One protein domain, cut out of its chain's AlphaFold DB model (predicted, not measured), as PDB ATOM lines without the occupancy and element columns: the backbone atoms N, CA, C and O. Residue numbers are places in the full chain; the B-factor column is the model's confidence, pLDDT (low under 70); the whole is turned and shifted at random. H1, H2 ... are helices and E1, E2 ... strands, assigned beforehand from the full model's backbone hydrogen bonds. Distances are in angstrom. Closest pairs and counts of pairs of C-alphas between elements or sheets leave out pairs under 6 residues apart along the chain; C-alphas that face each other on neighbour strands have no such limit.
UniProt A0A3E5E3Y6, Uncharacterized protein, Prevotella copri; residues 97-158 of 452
ATOM      1  N   VAL A  97     106.004  92.436  84.119       79.19
ATOM      2  CA  VAL A  97     106.499  91.261  84.845       79.19
ATOM      3  C   VAL A  97     105.534  90.093  84.655       79.19
ATOM      4  O   VAL A  97     104.319  90.270  84.651       79.19
ATOM      5  N   ASN A  98     106.063  88.868  84.568       82.69
ATOM      6  CA  ASN A  98     105.242  87.669  84.725       82.69
ATOM      7  C   ASN A  98     104.843  87.493  86.201       82.69
ATOM      8  O   ASN A  98     105.493  86.775  86.953       82.69
ATOM      9  N   ASN A  99     103.783  88.180  86.615       85.06
ATOM     10  CA  ASN A  99     103.316  88.242  87.999       85.06
ATOM     11  C   ASN A  99     102.381  87.086  88.396       85.06
ATOM     12  O   ASN A  99     101.626  87.200  89.363       85.06
ATOM     13  N   LYS A 100     102.389  85.982  87.643       84.12
ATOM     14  CA  LYS A 100     101.573  84.798  87.926       84.12
ATOM     15  C   LYS A 100     102.412  83.708  88.571       84.12
ATOM     16  O   LYS A 100     103.470  83.350  88.060       84.12
ATOM     17  N   ILE A 101     101.891  83.134  89.647       74.50
ATOM     18  CA  ILE A 101     102.509  82.032  90.385       74.50
ATOM     19  C   ILE A 101     101.590  80.808  90.348       74.50
ATOM     20  O   ILE A 101     100.370  80.936  90.435       74.50
ATOM     21  N   THR A 102     102.171  79.618  90.189       81.44
ATOM     22  CA  THR A 102     101.424  78.348  90.164       81.44
ATOM     23  C   THR A 102     101.594  77.650  91.506       81.44
ATOM     24  O   THR A 102     102.717  77.344  91.900       81.44
ATOM     25  N   MET A 103     100.496  77.435  92.223       85.00
ATOM     26  CA  MET A 103     100.475  76.752  93.516       85.00
ATOM     27  C   MET A 103     100.653  75.235  93.349       85.00
ATOM     28  O   MET A 103     100.288  74.699  92.299       85.00
ATOM     29  N   PRO A 104     101.127  74.515  94.382       76.38
ATOM     30  CA  PRO A 104     101.140  73.047  94.394       76.38
ATOM     31  C   PRO A 104      99.772  72.401  94.103       76.38
ATOM     32  O   PRO A 104      99.696  71.369  93.444       76.38
ATOM     33  N   SER A 105      98.669  73.037  94.516       76.25
ATOM     34  CA  SER A 105      97.298  72.621  94.169       76.25
ATOM     35  C   SER A 105      96.988  72.645  92.660       76.25
ATOM     36  O   SER A 105      95.991  72.058  92.231       76.25
ATOM     37  N   GLY A 106      97.817  73.323  91.858       76.62
ATOM     38  CA  GLY A 106      97.596  73.631  90.446       76.62
ATOM     39  C   GLY A 106      96.899  74.975  90.200       76.62
ATOM     40  O   GLY A 106      96.724  75.360  89.044       76.62
ATOM     41  N   ASP A 107      96.510  75.701  91.254       83.62
ATOM     42  CA  ASP A 107      95.887  77.020  91.123       83.62
ATOM     43  C   ASP A 107      96.895  78.061  90.622       83.62
ATOM     44  O   ASP A 107      98.026  78.138  91.099       83.62
ATOM     45  N   ILE A 108      96.472  78.904  89.678       86.12
ATOM     46  CA  ILE A 108      97.284  80.017  89.176       86.12
ATOM     47  C   ILE A 108      96.788  81.302  89.832       86.12
ATOM     48  O   ILE A 108      95.648  81.715  89.608       86.12
ATOM     49  N   LEU A 109      97.652  81.939  90.621       89.69
ATOM     50  CA  LEU A 109      97.365  83.187  91.323       89.69
ATOM     51  C   LEU A 109      98.117  84.350  90.672       89.69
ATOM     52  O   LEU A 109      99.250  84.191  90.218       89.69
ATOM     53  N   THR A 110      97.486  85.522  90.643       93.38
ATOM     54  CA  THR A 110      98.092  86.773  90.168       93.38
ATOM     55  C   THR A 110      98.545  87.594  91.371       93.38
ATOM     56  O   THR A 110      97.779  87.750  92.322       93.38
ATOM     57  N   VAL A 111      99.774  88.107  91.326       92.62
ATOM     58  CA  VAL A 111     100.352  88.971  92.361       92.62
ATOM     59  C   VAL A 111     100.345  90.423  91.889       92.62
ATOM     60  O   VAL A 111     100.956  90.764  90.873       92.62
ATOM     61  N   ASP A 112      99.687  91.295  92.640       94.81
ATOM     62  CA  ASP A 112      99.588  92.720  92.333       94.81
ATOM     63  C   ASP A 112     100.478  93.538  93.273       94.81
ATOM     64  O   ASP A 112     100.536  93.279  94.471       94.81
ATOM     65  N   TYR A 113     101.187  94.536  92.743       95.50
ATOM     66  CA  TYR A 113     101.978  95.458  93.561       95.50
ATOM     67  C   TYR A 113     101.156  96.695  93.929       95.50
ATOM     68  O   TYR A 113     100.689  97.438  93.062       95.50
ATOM     69  N   ASN A 114     101.018  96.942  95.228       94.81
ATOM     70  CA  ASN A 114     100.390  98.127  95.790       94.81
ATOM     71  C   ASN A 114     101.462  99.170  96.136       94.81
ATOM     72  O   ASN A 114     102.108  99.084  97.179       94.81
ATOM     73  N   LYS A 115     101.617 100.190  95.282       93.25
ATOM     74  CA  LYS A 115     102.598 101.277  95.465       93.25
ATOM     75  C   LYS A 115     102.384 102.068  96.763       93.25
ATOM     76  O   LYS A 115     103.354 102.464  97.402       93.25
ATOM     77  N   GLU A 116     101.134 102.330  97.149       90.12
ATOM     78  CA  GLU A 116     100.834 103.183  98.310       90.12
ATOM     79  C   GLU A 116     101.303 102.539  99.615       90.12
ATOM     80  O   GLU A 116     101.876 103.207 100.476       90.12
ATOM     81  N   LYS A 117     101.082 101.228  99.736       91.19
ATOM     82  CA  LYS A 117     101.484 100.441 100.908       91.19
ATOM     83  C   LYS A 117     102.869  99.821 100.779       91.19
ATOM     84  O   LYS A 117     103.415  99.395 101.787       91.19
ATOM     85  N   ASP A 118     103.421  99.801  99.569       94.12
ATOM     86  CA  ASP A 118     104.653  99.100  99.216       94.12
ATOM     87  C   ASP A 118     104.580  97.587  99.493       94.12
ATOM     88  O   ASP A 118     105.473  96.985 100.090       94.12
ATOM     89  N   THR A 119     103.462  96.975  99.090       95.06
ATOM     90  CA  THR A 119     103.138  95.569  99.375       95.06
ATOM     91  C   THR A 119     102.785  94.786  98.115       95.06
ATOM     92  O   THR A 119     102.265  95.343  97.151       95.06
ATOM     93  N   LEU A 120     103.000  93.474  98.144       91.31
ATOM     94  CA  LEU A 120     102.449  92.514  97.197       91.31
ATOM     95  C   LEU A 120     101.132  91.965  97.735       91.31
ATOM     96  O   LEU A 120     101.052  91.518  98.878       91.31
ATOM     97  N   GLU A 121     100.095  92.020  96.909       96.69
ATOM     98  CA  GLU A 121      98.739  91.607  97.243       96.69
ATOM     99  C   GLU A 121      98.306  90.446  96.337       96.69
ATOM    100  O   GLU A 121      98.480  90.486  95.118       96.69
ATOM    101  N   VAL A 122      97.738  89.394  96.931       95.00
ATOM    102  CA  VAL A 122      97.198  88.237  96.199       95.00
ATOM    103  C   VAL A 122      95.769  87.986  96.638       95.00
ATOM    104  O   VAL A 122      95.525  87.594  97.779       95.00
ATOM    105  N   ALA A 123      94.816  88.185  95.731       94.19
ATOM    106  CA  ALA A 123      93.421  87.845  95.971       94.19
ATOM    107  C   ALA A 123      93.177  86.348  95.731       94.19
ATOM    108  O   ALA A 123      93.542  85.803  94.689       94.19
ATOM    109  N   TYR A 124      92.523  85.679  96.679       90.62
ATOM    110  CA  TYR A 124      92.180  84.265  96.574       90.62
ATOM    111  C   TYR A 124      90.862  83.906  97.257       90.62
ATOM    112  O   TYR A 124      90.344  84.639  98.099       90.62
ATOM    113  N   LYS A 125      90.320  82.732  96.915       87.69
ATOM    114  CA  LYS A 125      89.159  82.146  97.592       87.69
ATOM    115  C   LYS A 125      89.603  81.071  98.564       87.69
ATOM    116  O   LYS A 125      90.403  80.207  98.224       87.69
ATOM    117  N   THR A 126      89.062  81.141  99.771       81.69
ATOM    118  CA  THR A 126      89.265  80.112 100.786       81.69
ATOM    119  C   THR A 126      88.565  78.807 100.419       81.69
ATOM    120  O   THR A 126      87.648  78.808  99.596       81.69
ATOM    121  N   SER A 127      88.918  77.706 101.083       74.31
ATOM    122  CA  SER A 127      88.186  76.431 100.980       74.31
ATOM    123  C   SER A 127      86.682  76.551 101.296       74.31
ATOM    124  O   SER A 127      85.884  75.774 100.783       74.31
ATOM    125  N   GLU A 128      86.277  77.552 102.083       79.88
ATOM    126  CA  GLU A 128      84.874  77.884 102.388       79.88
ATOM    127  C   GLU A 128      84.214  78.798 101.334       79.88
ATOM    128  O   GLU A 128      83.084  79.249 101.517       79.88
ATOM    129  N   GLY A 129      84.921  79.140 100.254       80.06
ATOM    130  CA  GLY A 129      84.449  80.031  99.192       80.06
ATOM    131  C   GLY A 129      84.519  81.530  99.512       80.06
ATOM    132  O   GLY A 129      84.098  82.336  98.685       80.06
ATOM    133  N   LYS A 130      85.055  81.935 100.675       87.06
ATOM    134  CA  LYS A 130      85.220  83.356 101.045       87.06
ATOM    135  C   LYS A 130      86.435  83.965 100.354       87.06
ATOM    136  O   LYS A 130      87.509  83.371 100.408       87.06
ATOM    137  N   GLU A 131      86.279  85.152  99.784       91.44
ATOM    138  CA  GLU A 131      87.376  85.926  99.196       91.44
ATOM    139  C   GLU A 131      88.256  86.551 100.291       91.44
ATOM    140  O   GLU A 131      87.756  87.109 101.270       91.44
ATOM    141  N   LYS A 132      89.574  86.421 100.140       92.88
ATOM    142  CA  LYS A 132      90.608  86.993 101.007       92.88
ATOM    143  C   LYS A 132      91.733  87.583 100.157       92.88
ATOM    144  O   LYS A 132      91.917  87.188  99.011       92.88
ATOM    145  N   VAL A 133      92.494  88.501 100.748       94.12
ATOM    146  CA  VAL A 133      93.714  89.062 100.157       94.12
ATOM    147  C   VAL A 133      94.880  88.749 101.089       94.12
ATOM    148  O   VAL A 133      94.801  89.030 102.285       94.12
ATOM    149  N   HIS A 134      95.927  88.122 100.558       91.50
ATOM    150  CA  HIS A 134      97.221  87.992 101.232       91.50
ATOM    151  C   HIS A 134      98.051  89.240 100.953       91.50
ATOM    152  O   HIS A 134      98.064  89.685  99.809       91.50
ATOM    153  N   CYS A 135      98.727  89.792 101.961       93.94
ATOM    154  CA  CYS A 135      99.548  90.996 101.820       93.94
ATOM    155  C   CYS A 135     100.937  90.765 102.420       93.94
ATOM    156  O   CYS A 135     101.036  90.428 103.600       93.94
ATOM    157  N   THR A 136     101.988  91.021 101.643       88.12
ATOM    158  CA  THR A 136     103.390  90.978 102.093       88.12
ATOM    159  C   THR A 136     104.112  92.261 101.703       88.12
ATOM    160  O   THR A 136     103.766  92.885 100.707       88.12
ATOM    161  N   ASN A 137     105.104  92.697 102.477       92.62
ATOM    162  CA  ASN A 137     105.895  93.883 102.123       92.62
ATOM    163  C   ASN A 137     106.827  93.581 100.940       92.62
ATOM    164  O   ASN A 137     107.340  92.468 100.833       92.62
ATOM    165  N   TYR A 138     107.077  94.572 100.084       88.69
ATOM    166  CA  TYR A 138     108.054  94.453  99.005       88.69
ATOM    167  C   TYR A 138     109.474  94.729  99.524       88.69
ATOM    168  O   TYR A 138     109.766  95.814 100.029       88.69
ATOM    169  N   ASP A 139     110.377  93.759  99.389       88.44
ATOM    170  CA  ASP A 139     111.778  93.917  99.768       88.44
ATOM    171  C   ASP A 139     112.584  94.515  98.606       88.44
ATOM    172  O   ASP A 139     112.952  93.827  97.651       88.44
ATOM    173  N   HIS A 140     112.892  95.811  98.715       88.19
ATOM    174  CA  HIS A 140     113.698  96.560  97.738       88.19
ATOM    175  C   HIS A 140     115.173  96.140  97.684       88.19
ATOM    176  O   HIS A 140     115.887  96.570  96.778       88.19
ATOM    177  N   SER A 141     115.655  95.323  98.629       83.88
ATOM    178  CA  SER A 141     116.988  94.712  98.548       83.88
ATOM    179  C   SER A 141     117.027  93.495  97.617       83.88
ATOM    180  O   SER A 141     118.106  93.062  97.211       83.88
ATOM    181  N   GLN A 142     115.855  92.965  97.251       74.75
ATOM    182  CA  GLN A 142     115.689  91.764  96.443       74.75
ATOM    183  C   GLN A 142     115.087  92.087  95.073       74.75
ATOM    184  O   GLN A 142     114.379  93.075  94.872       74.75
ATOM    185  N   GLY A 143     115.359  91.223  94.094       75.12
ATOM    186  CA  GLY A 143     114.739  91.328  92.776       75.12
ATOM    187  C   GLY A 143     113.248  90.968  92.796       75.12
ATOM    188  O   GLY A 143     112.734  90.354  93.733       75.12
ATOM    189  N   ILE A 144     112.543  91.324  91.717       78.38
ATOM    190  CA  ILE A 144     111.100  91.070  91.564       78.38
ATOM    191  C   ILE A 144     110.780  89.568  91.660       78.38
ATOM    192  O   ILE A 144     109.848  89.180  92.358       78.38
ATOM    193  N   ASN A 145     111.579  88.711  91.017       70.00
ATOM    194  CA  ASN A 145     111.353  87.262  91.034       70.00
ATOM    195  C   ASN A 145     111.570  86.649  92.424       70.00
ATOM    196  O   ASN A 145     110.846  85.732  92.796       70.00
ATOM    197  N   GLN A 146     112.532  87.155  93.199       66.00
ATOM    198  CA  GLN A 146     112.746  86.723  94.580       66.00
ATOM    199  C   GLN A 146     111.549  87.095  95.461       66.00
ATOM    200  O   GLN A 146     111.048  86.248  96.193       66.00
ATOM    201  N   ASN A 147     111.028  88.320  95.323       81.12
ATOM    202  CA  ASN A 147     109.814  88.750  96.018       81.12
ATOM    203  C   ASN A 147     108.595  87.872  95.659       81.12
ATOM    204  O   ASN A 147     107.850  87.459  96.547       81.12
ATOM    205  N   LEU A 148     108.417  87.518  94.379       74.06
ATOM    206  CA  LEU A 148     107.380  86.567  93.950       74.06
ATOM    207  C   LEU A 148     107.595  85.158  94.533       74.06
ATOM    208  O   LEU A 148     106.624  84.490  94.885       74.06
ATOM    209  N   GLY A 149     108.851  84.723  94.659       58.88
ATOM    210  CA  GLY A 149     109.226  83.458  95.293       58.88
ATOM    211  C   GLY A 149     108.799  83.382  96.759       58.88
ATOM    212  O   GLY A 149     108.200  82.388  97.158       58.88
ATOM    213  N   TYR A 150     109.008  84.448  97.536       67.50
ATOM    214  CA  TYR A 150     108.557  84.502  98.933       67.50
ATOM    215  C   TYR A 150     107.032  84.455  99.061       67.50
ATOM    216  O   TYR A 150     106.499  83.729  99.896       67.50
ATOM    217  N   VAL A 151     106.310  85.171  98.192       74.56
ATOM    218  CA  VAL A 151     104.839  85.102  98.150       74.56
ATOM    219  C   VAL A 151     104.366  83.680  97.837       74.56
ATOM    220  O   VAL A 151     103.418  83.193  98.453       74.56
ATOM    221  N   TRP A 152     105.031  82.994  96.904       84.44
ATOM    222  CA  TRP A 152     104.746  81.591  96.607       84.44
ATOM    223  C   TRP A 152     105.013  80.680  97.811       84.44
ATOM    224  O   TRP A 152     104.174  79.840  98.131       84.44
ATOM    225  N   GLU A 153     106.133  80.863  98.510       68.75
ATOM    226  CA  GLU A 153     106.498  80.070  99.687       68.75
ATOM    227  C   GLU A 153     105.459  80.223 100.808       68.75
ATOM    228  O   GLU A 153     104.959  79.231 101.336       68.75
ATOM    229  N   GLU A 154     105.036  81.449 101.120       78.69
ATOM    230  CA  GLU A 154     104.012  81.684 102.141       78.69
ATOM    231  C   GLU A 154     102.645  81.097 101.759       78.69
ATOM    232  O   GLU A 154     101.982  80.466 102.587       78.69
ATOM    233  N   LEU A 155     102.215  81.273 100.504       81.25
ATOM    234  CA  LEU A 155     100.917  80.778 100.038       81.25
ATOM    235  C   LEU A 155     100.893  79.255  99.893       81.25
ATOM    236  O   LEU A 155      99.889  78.638 100.245       81.25
ATOM    237  N   SER A 156     101.983  78.632  99.439       75.50
ATOM    238  CA  SER A 156     102.085  77.173  99.280       75.50
ATOM    239  C   SER A 156     101.958  76.417 100.606       75.50
ATOM    240  O   SER A 156     101.512  75.273 100.626       75.50
ATOM    241  N   ASN A 157     102.254  77.078 101.727       74.38
ATOM    242  CA  ASN A 157     102.057  76.539 103.069       74.38
ATOM    243  C   ASN A 157     100.599  76.623 103.566       74.38
ATOM    244  O   ASN A 157     100.271  76.079 104.622       74.38
ATOM    245  N   MET A 158      99.695  77.281 102.834       82.06
ATOM    246  CA  MET A 158      98.277  77.325 103.191       82.06
ATOM    247  C   MET A 158      97.561  76.061 102.711       82.06
ATOM    248  O   MET A 158      97.628  75.704 101.537       82.06
TER     249      MET A 158
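What this domain is: This is residues 97 to 158 of the 452 residues of an uncharacterized protein of Prevotella copri (UniProt A0A3E5E3Y6). A small three-strand sheet, E3, E4 and E5, has one helix, H1, packed slantwise over one face, and a short hairpin, E1 and E2, sits beside the helix with E1 next to it. E2 runs on into the sheet's edge strand E3. The printed part has 62 residues, with the order E1 E2 E3 E4 E5 H1; the class is mixed, and both sheets, E1 - E2 and E3 - E4 - E5, are antiparallel. It is compact, with a radius of gyration of the C-alphas of 11.5 A, and only just elongated, spanning 35 by 23 by 19 A.

How they stand to each other: E1, residues 100 to 102, and E2, residues 108 to 110, form a hairpin, with N 101 and O 109 2.9 A apart, within hydrogen-bond range. E2 runs on into E3, residues 112 to 114, across one residue at 24 degrees. E3, E4, residues 119 to 125, and E5, residues 131 to 137, form a meander, each strand the antiparallel neighbour of the one before. N 112 and O 121 are 2.9 A apart, and N 120 and O 136 2.7 A, both within hydrogen-bond range. The closest C-alphas of E2 and E4, Thr 110 and Val 122, are 6.3 A apart. H1, residues 144 to 156, is on this sheet, in two layers, a helix on one face of a sheet, at a height of 9.6 A. It lies over E5 and only just over E4, with 3 of its C-alphas falling on E4, and is slantwise to the strands, at 43 degrees to E5 on the local plane. The closest C-alphas of H1 and E5 are Val 151 and Thr 136, 7.2 A apart; those of H1 and E1 are Trp 152 and Ile 101, 6.6 A. In H1 every O i to N i+4 pair is within hydrogen-bond range.

Where its parts are: E1 begins at C-alpha 100, (101.573, 84.798, 87.926). E4 is 19.5 A long and E5 20.4 A. H1, 18.3 A long, ends at C-alpha 156, (102.085, 77.173, 99.280).

The domain as a whole: The two C-alphas farthest apart, Glu 128 and Ser 141, are 36.5 A apart. The printed part has no cut and no long link. Mean pLDDT of the printed part is 84.1; residues 146, 149 to 150 and 153 are under 70.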